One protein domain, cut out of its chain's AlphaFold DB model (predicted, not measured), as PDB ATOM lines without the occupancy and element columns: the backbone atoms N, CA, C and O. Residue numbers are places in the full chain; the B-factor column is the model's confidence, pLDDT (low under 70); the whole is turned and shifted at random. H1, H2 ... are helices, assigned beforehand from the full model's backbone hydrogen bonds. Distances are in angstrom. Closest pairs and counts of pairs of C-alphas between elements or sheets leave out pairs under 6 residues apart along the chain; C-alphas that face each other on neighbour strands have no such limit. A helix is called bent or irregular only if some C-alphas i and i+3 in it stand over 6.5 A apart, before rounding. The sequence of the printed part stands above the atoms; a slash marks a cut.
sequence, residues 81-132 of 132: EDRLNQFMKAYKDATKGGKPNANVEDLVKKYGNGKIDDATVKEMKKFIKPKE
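AT A GLANCE: This is residues 81 to 132 of the 132 residues of an uncharacterized protein of Tumebacillus sp. BK434 (UniProt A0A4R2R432). Three helices make a flat zigzag: the short helix H2 is in the middle, with the longest helix, H1, on one side of it and H3 on the other. H1 and H2 form a helical hairpin with splayed arms, the chain then folds back again into H3, which runs opposite to H2 at a steep tilt and comes closest to it at Lys 125, near Val 104, and a tail, residues 128 to 132, trails off from the end of H3. H1 and H3 are apart, and each of them has H2 as its one helix neighbour. The printed part has 52 residues with three named helices in the order H1, H2, H3 and no named strand; the class is all helix, and 32 of the 52 residues are in these helices. The whole is compact, with a radius of gyration of the C-alphas of 11.2 A, and the C-alphas span 34 by 26 by 13 A along their three main axes.

HOW THE PARTS SIT: From the first printed residue the backbone forms H1, residues 81 to 94. A short link of 9 residues, 95 to 103, leads from it to H2, residues 104 to 111. H1 and H2 touch, with 8 pairs of C-alphas within 8 A, and their closest C-alphas are those of Gln 86 and Tyr 111, 5.9 A apart. Their centres are 11.0 A apart. They run opposite ways at a steep tilt of 39 degrees, and together they are a helical hairpin. A short link of 6 residues, 112 to 117, follows, and then comes H3, residues 118 to 127. H2 and H3 touch, with 5 pairs of C-alphas within 8 A, and their closest C-alphas are those of Val 104 and Lys 125, 6.7 A apart. Their centres are 11.7 A apart. They run opposite ways at a steep tilt of 53 degrees. H1 and H3 are apart: no C-alpha of the one is within 8 A of the other. In the backbones of H1 and H2 every O i to N i+4 pair is within hydrogen-bond range, while in H3 4 of 6 are.

IN THESE COORDINATES: H1 has 14 residues, Glu 81 to Ala 94, and measures 19.4 A from its first to its last C-alpha. It begins with C-alpha 81 at (38.010, -0.928, -10.993) and ends with C-alpha 94 at (21.327, -9.599, -6.018), with x falling along the way. H2 has 8 residues, Val 104 to Tyr 111, and measures 10.3 A; C-alpha 104 is at (23.534, -17.026, -9.535). H3 has 10 residues, Asp 118 to Phe 127, and measures 15.0 A. It ends with C-alpha 127 at (26.533, -22.531, -1.028). No helix is bent or irregular.

THE WHOLE: The printed part runs from residue 81 to residue 132 without a cut, and residue 132 is the last of the full chain of 132 residues. The two C-alphas farthest apart are those of Glu 81 and Glu 132, the first and last printed residues, at 35.4 A. By its spans the outline is flat. Both links between the helices are short but not tight, and no link is long. The mean pLDDT of the printed part is 77.6; it is 85 for H1, 84 for H2 and 81 for H3. The model's confidence is under 70 for 10 residues: residues 97 to 101, in the link from H1 to H2, and residues 128 to 132, which follow H3.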
ATOM      1  N   GLU A  81      39.194  -1.714 -11.365       81.00
ATOM      2  CA  GLU A  81      38.010  -0.928 -10.993       81.00
ATOM      3  C   GLU A  81      36.752  -1.342 -11.764       81.00
ATOM      4  O   GLU A  81      35.676  -1.402 -11.171       81.00
ATOM      5  N   ASP A  82      36.864  -1.729 -13.036       84.12
ATOM      6  CA  ASP A  82      35.749  -2.277 -13.814       84.12
ATOM      7  C   ASP A  82      35.233  -3.580 -13.206       84.12
ATOM      8  O   ASP A  82      34.023  -3.780 -13.095       84.12
ATOM      9  N   ARG A  83      36.139  -4.456 -12.754       80.69
ATOM     10  CA  ARG A  83      35.781  -5.708 -12.061       80.69
ATOM     11  C   ARG A  83      35.078  -5.431 -10.740       80.69
ATOM     12  O   ARG A  83      34.076  -6.079 -10.441       80.69
ATOM     13  N   LEU A  84      35.578  -4.471  -9.968       84.44
ATOM     14  CA  LEU A  84      34.966  -4.082  -8.702       84.44
ATOM     15  C   LEU A  84      33.586  -3.446  -8.937       84.44
ATOM     16  O   LEU A  84      32.625  -3.780  -8.251       84.44
ATOM     17  N   ASN A  85      33.450  -2.597  -9.955       87.25
ATOM     18  CA  ASN A  85      32.177  -1.993 -10.340       87.25
ATOM     19  C   ASN A  85      31.173  -3.038 -10.850       87.25
ATOM     20  O   ASN A  85      29.989  -2.958 -10.526       87.25
ATOM     21  N   GLN A  86      31.624  -4.040 -11.610       85.38
ATOM     22  CA  GLN A  86      30.801  -5.180 -12.033       85.38
ATOM     23  C   GLN A  86      30.321  -5.999 -10.838       85.38
ATOM     24  O   GLN A  86      29.133  -6.307 -10.755       85.38
ATOM     25  N   PHE A  87      31.212  -6.282  -9.888       86.19
ATOM     26  CA  PHE A  87      30.852  -6.931  -8.631       86.19
ATOM     27  C   PHE A  87      29.792  -6.124  -7.869       86.19
ATOM     28  O   PHE A  87      28.778  -6.683  -7.466       86.19
ATOM     29  N   MET A  88      29.955  -4.804  -7.750       88.69
ATOM     30  CA  MET A  88      28.978  -3.951  -7.065       88.69
ATOM     31  C   MET A  88      27.626  -3.879  -7.779       88.69
ATOM     32  O   MET A  88      26.590  -3.803  -7.119       88.69
ATOM     33  N   LYS A  89      27.606  -3.922  -9.114       89.12
ATOM     34  CA  LYS A  89      26.358  -4.022  -9.884       89.12
ATOM     35  C   LYS A  89      25.672  -5.368  -9.650       89.12
ATOM     36  O   LYS A  89      24.478  -5.378  -9.383       89.12
ATOM     37  N   ALA A  90      26.426  -6.468  -9.681       86.38
ATOM     38  CA  ALA A  90      25.913  -7.799  -9.368       86.38
ATOM     39  C   ALA A  90      25.366  -7.874  -7.939       86.38
ATOM     40  O   ALA A  90      24.287  -8.414  -7.728       86.38
ATOM     41  N   TYR A  91      26.072  -7.278  -6.978       85.69
ATOM     42  CA  TYR A  91      25.644  -7.191  -5.586       85.69
ATOM     43  C   TYR A  91      24.311  -6.444  -5.446       85.69
ATOM     44  O   TYR A  91      23.380  -6.969  -4.844       85.69
ATOM     45  N   LYS A  92      24.192  -5.254  -6.049       85.69
ATOM     46  CA  LYS A  92      22.957  -4.453  -6.020       85.69
ATOM     47  C   LYS A  92      21.781  -5.157  -6.695       85.69
ATOM     48  O   LYS A  92      20.665  -5.073  -6.194       85.69
ATOM     49  N   ASP A  93      22.022  -5.843  -7.811       85.38
ATOM     50  CA  ASP A  93      20.993  -6.654  -8.467       85.38
ATOM     51  C   ASP A  93      20.603  -7.851  -7.591       85.38
ATOM     52  O   ASP A  93      19.421  -8.166  -7.487       85.38
ATOM     53  N   ALA A  94      21.570  -8.472  -6.908       81.69
ATOM     54  CA  ALA A  94      21.327  -9.599  -6.018       81.69
ATOM     55  C   ALA A  94      20.473  -9.238  -4.807       81.69
ATOM     56  O   ALA A  94      19.636 -10.040  -4.401       81.69
ATOM     57  N   THR A  95      20.672  -8.046  -4.250       78.38
ATOM     58  CA  THR A  95      19.986  -7.564  -3.044       78.38
ATOM     59  C   THR A  95      18.833  -6.609  -3.336       78.38
ATOM     60  O   THR A  95      18.281  -5.990  -2.419       78.38
ATOM     61  N   LYS A  96      18.428  -6.496  -4.605       75.50
ATOM     62  CA  LYS A  96      17.322  -5.643  -5.035       75.50
ATOM     63  C   LYS A  96      16.026  -6.070  -4.333       75.50
ATOM     64  O   LYS A  96      15.519  -7.163  -4.556       75.50
ATOM     65  N   GLY A  97      15.485  -5.192  -3.486       66.69
ATOM     66  CA  GLY A  97      14.308  -5.482  -2.651       66.69
ATOM     67  C   GLY A  97      14.628  -5.887  -1.206       66.69
ATOM     68  O   GLY A  97      13.750  -6.381  -0.504       66.69
ATOM     69  N   GLY A  98      15.870  -5.692  -0.748       62.62
ATOM     70  CA  GLY A  98      16.265  -5.867   0.656       62.62
ATOM     71  C   GLY A  98      16.530  -7.316   1.074       62.62
ATOM     72  O   GLY A  98      16.923  -7.557   2.214       62.62
ATOM     73  N   LYS A  99      16.358  -8.282   0.161       65.00
ATOM     74  CA  LYS A  99      16.681  -9.698   0.363       65.00
ATOM     75  C   LYS A  99      17.482 -10.226  -0.829       65.00
ATOM     76  O   LYS A  99      17.174  -9.847  -1.957       65.00
ATOM     77  N   PRO A 100      18.477 -11.101  -0.605       67.31
ATOM     78  CA  PRO A 100      19.174 -11.774  -1.691       67.31
ATOM     79  C   PRO A 100      18.194 -12.697  -2.430       67.31
ATOM     80  O   PRO A 100      17.821 -13.738  -1.893       67.31
ATOM     81  N   ASN A 101      17.738 -12.302  -3.622       68.62
ATOM     82  CA  ASN A 101      16.774 -13.079  -4.417       68.62
ATOM     83  C   ASN A 101      17.267 -13.438  -5.826       68.62
ATOM     84  O   ASN A 101      16.587 -14.185  -6.530       68.62
ATOM     85  N   ALA A 102      18.417 -12.911  -6.259       72.75
ATOM     86  CA  ALA A 102      18.859 -13.132  -7.628       72.75
ATOM     87  C   ALA A 102      19.436 -14.532  -7.833       72.75
ATOM     88  O   ALA A 102      20.159 -15.076  -6.994       72.75
ATOM     89  N   ASN A 103      19.169 -15.077  -9.016       81.19
ATOM     90  CA  ASN A 103      19.752 -16.327  -9.461       81.19
ATOM     91  C   ASN A 103      21.233 -16.126  -9.825       81.19
ATOM     92  O   ASN A 103      21.594 -15.247 -10.609       81.19
ATOM     93  N   VAL A 104      22.088 -16.989  -9.276       80.88
ATOM     94  CA  VAL A 104      23.534 -17.026  -9.535       80.88
ATOM     95  C   VAL A 104      23.840 -17.112 -11.031       80.88
ATOM     96  O   VAL A 104      24.762 -16.450 -11.497       80.88
ATOM     97  N   GLU A 105      23.065 -17.881 -11.800       83.44
ATOM     98  CA  GLU A 105      23.260 -18.000 -13.251       83.44
ATOM     99  C   GLU A 105      23.054 -16.679 -13.974       83.44
ATOM    100  O   GLU A 105      23.848 -16.335 -14.847       83.44
ATOM    101  N   ASP A 106      22.019 -15.928 -13.605       84.88
ATOM    102  CA  ASP A 106      21.718 -14.651 -14.245       84.88
ATOM    103  C   ASP A 106      22.778 -13.608 -13.893       84.88
ATOM    104  O   ASP A 106      23.251 -12.882 -14.770       84.88
ATOM    105  N   LEU A 107      23.238 -13.591 -12.637       84.44
ATOM    106  CA  LEU A 107      24.342 -12.729 -12.211       84.44
ATOM    107  C   LEU A 107      25.640 -13.065 -12.955       84.44
ATOM    108  O   LEU A 107      26.328 -12.167 -13.442       84.44
ATOM    109  N   VAL A 108      25.978 -14.348 -13.085       84.38
ATOM    110  CA  VAL A 108      27.196 -14.777 -13.782       84.38
ATOM    111  C   VAL A 108      27.103 -14.506 -15.283       84.38
ATOM    112  O   VAL A 108      28.069 -14.016 -15.865       84.38
ATOM    113  N   LYS A 109      25.951 -14.734 -15.916       84.88
ATOM    114  CA  LYS A 109      25.745 -14.388 -17.331       84.88
ATOM    115  C   LYS A 109      25.874 -12.885 -17.570       84.88
ATOM    116  O   LYS A 109      26.512 -12.475 -18.535       84.88
ATOM    117  N   LYS A 110      25.312 -12.063 -16.679       86.06
ATOM    118  CA  LYS A 110      25.267 -10.602 -16.827       86.06
ATOM    119  C   LYS A 110      26.581  -9.906 -16.466       86.06
ATOM    120  O   LYS A 110      26.932  -8.915 -17.100       86.06
ATOM    121  N   TYR A 111      27.310 -10.409 -15.467       85.56
ATOM    122  CA  TYR A 111      28.493  -9.738 -14.907       85.56
ATOM    123  C   TYR A 111      29.786 -10.562 -14.982       85.56
ATOM    124  O   TYR A 111      30.876 -10.016 -14.811       85.56
ATOM    125  N   GLY A 112      29.705 -11.866 -15.250       76.62
ATOM    126  CA  GLY A 112      30.859 -12.766 -15.321       76.62
ATOM    127  C   GLY A 112      31.692 -12.625 -16.597       76.62
ATOM    128  O   GLY A 112      32.841 -13.071 -16.617       76.62
ATOM    129  N   ASN A 113      31.155 -11.980 -17.643       76.56
ATOM    130  CA  ASN A 113      31.825 -11.733 -18.931       76.56
ATOM    131  C   ASN A 113      32.437 -13.000 -19.560       76.56
ATOM    132  O   ASN A 113      33.551 -12.959 -20.083       76.56
ATOM    133  N   GLY A 114      31.771 -14.152 -19.416       74.50
ATOM    134  CA  GLY A 114      32.268 -15.442 -19.914       74.50
ATOM    135  C   GLY A 114      33.563 -15.937 -19.256       74.50
ATOM    136  O   GLY A 114      34.165 -16.890 -19.737       74.50
ATOM    137  N   LYS A 115      34.022 -15.301 -18.168       74.56
ATOM    138  CA  LYS A 115      35.247 -15.688 -17.442       74.56
ATOM    139  C   LYS A 115      34.989 -16.657 -16.287       74.56
ATOM    140  O   LYS A 115      35.929 -17.006 -15.580       74.56
ATOM    141  N   ILE A 116      33.729 -17.013 -16.060       77.62
ATOM    142  CA  ILE A 116      33.296 -17.960 -15.037       77.62
ATOM    143  C   ILE A 116      32.750 -19.170 -15.785       77.62
ATOM    144  O   ILE A 116      31.837 -19.026 -16.596       77.62
ATOM    145  N   ASP A 117      33.347 -20.328 -15.543       81.00
ATOM    146  CA  ASP A 117      32.942 -21.596 -16.136       81.00
ATOM    147  C   ASP A 117      31.735 -22.210 -15.407       81.00
ATOM    148  O   ASP A 117      31.472 -21.928 -14.235       81.00
ATOM    149  N   ASP A 118      31.017 -23.098 -16.095       82.38
ATOM    150  CA  ASP A 118      29.805 -23.734 -15.570       82.38
ATOM    151  C   ASP A 118      30.054 -24.585 -14.315       82.38
ATOM    152  O   ASP A 118      29.150 -24.741 -13.487       82.38
ATOM    153  N   ALA A 119      31.257 -25.147 -14.146       83.25
ATOM    154  CA  ALA A 119      31.584 -25.931 -12.959       83.25
ATOM    155  C   ALA A 119      31.671 -25.020 -11.728       83.25
ATOM    156  O   ALA A 119      31.066 -25.324 -10.697       83.25
ATOM    157  N   THR A 120      32.313 -23.860 -11.873       81.62
ATOM    158  CA  THR A 120      32.335 -22.806 -10.857       81.62
ATOM    159  C   THR A 120      30.917 -22.326 -10.525       81.62
ATOM    160  O   THR A 120      30.570 -22.221  -9.349       81.62
ATOM    161  N   VAL A 121      30.045 -22.116 -11.521       82.25
ATOM    162  CA  VAL A 121      28.635 -21.733 -11.275       82.25
ATOM    163  C   VAL A 121      27.884 -22.805 -10.481       82.25
ATOM    164  O   VAL A 121      27.171 -22.486  -9.524       82.25
ATOM    165  N   LYS A 122      28.051 -24.085 -10.837       84.69
ATOM    166  CA  LYS A 122      27.433 -25.212 -10.118       84.69
ATOM    167  C   LYS A 122      27.916 -25.312  -8.675       84.69
ATOM    168  O   LYS A 122      27.108 -25.590  -7.793       84.69
ATOM    169  N   GLU A 123      29.201 -25.087  -8.424       82.06
ATOM    170  CA  GLU A 123      29.762 -25.044  -7.070       82.06
ATOM    171  C   GLU A 123      29.166 -23.887  -6.265       82.06
ATOM    172  O   GLU A 123      28.660 -24.113  -5.167       82.06
ATOM    173  N   MET A 124      29.128 -22.672  -6.828       78.44
ATOM    174  CA  MET A 124      28.553 -21.490  -6.168       78.44
ATOM    175  C   MET A 124      27.097 -21.712  -5.740       78.44
ATOM    176  O   MET A 124      26.715 -21.349  -4.627       78.44
ATOM    177  N   LYS A 125      26.293 -22.370  -6.584       79.75
ATOM    178  CA  LYS A 125      24.898 -22.715  -6.269       79.75
ATOM    179  C   LYS A 125      24.741 -23.590  -5.023       79.75
ATOM    180  O   LYS A 125      23.739 -23.455  -4.333       79.75
ATOM    181  N   LYS A 126      25.704 -24.460  -4.696       80.06
ATOM    182  CA  LYS A 126      25.620 -25.324  -3.499       80.06
ATOM    183  C   LYS A 126      25.662 -24.524  -2.194       80.06
ATOM    184  O   LYS A 126      25.107 -24.964  -1.190       80.06
ATOM    185  N   PHE A 127      26.337 -23.376  -2.208       73.44
ATOM    186  CA  PHE A 127      26.533 -22.531  -1.028       73.44
ATOM    187  C   PHE A 127      25.448 -21.466  -0.875       73.44
ATOM    188  O   PHE A 127      25.168 -21.023   0.236       73.44
ATOM    189  N   ILE A 128      24.807 -21.079  -1.977       69.88
ATOM    190  CA  ILE A 128      23.685 -20.141  -1.984       69.88
ATOM    191  C   ILE A 128      22.403 -20.971  -1.877       69.88
ATOM    192  O   ILE A 128      21.705 -21.204  -2.860       69.88
ATOM    193  N   LYS A 129      22.117 -21.480  -0.672       57.94
ATOM    194  CA  LYS A 129      20.814 -22.097  -0.403       57.94
ATOM    195  C   LYS A 129      19.733 -21.010  -0.443       57.94
ATOM    196  O   LYS A 129      19.918 -19.984   0.221       57.94
ATOM    197  N   PRO A 130      18.604 -21.211  -1.148       52.25
ATOM    198  CA  PRO A 130      17.410 -20.438  -0.848       52.25
ATOM    199  C   PRO A 130      17.076 -20.703   0.622       52.25
ATOM    200  O   PRO A 130      17.040 -21.852   1.060       52.25
ATOM    201  N   LYS A 131      16.952 -19.636   1.410       46.03
ATOM    202  CA  LYS A 131      16.457 -19.743   2.780       46.03
ATOM    203  C   LYS A 131      14.995 -20.187   2.652       46.03
ATOM    204  O   LYS A 131      14.205 -19.408   2.123       46.03
ATOM    205  N   GLU A 132      14.704 -21.439   3.007       37.41
ATOM    206  CA  GLU A 132      13.328 -21.912   3.230       37.41
ATOM    207  C   GLU A 132      12.656 -21.091   4.337       37.41
ATOM    208  O   GLU A 132      13.371 -20.680   5.288       37.41
TER     209      GLU A 132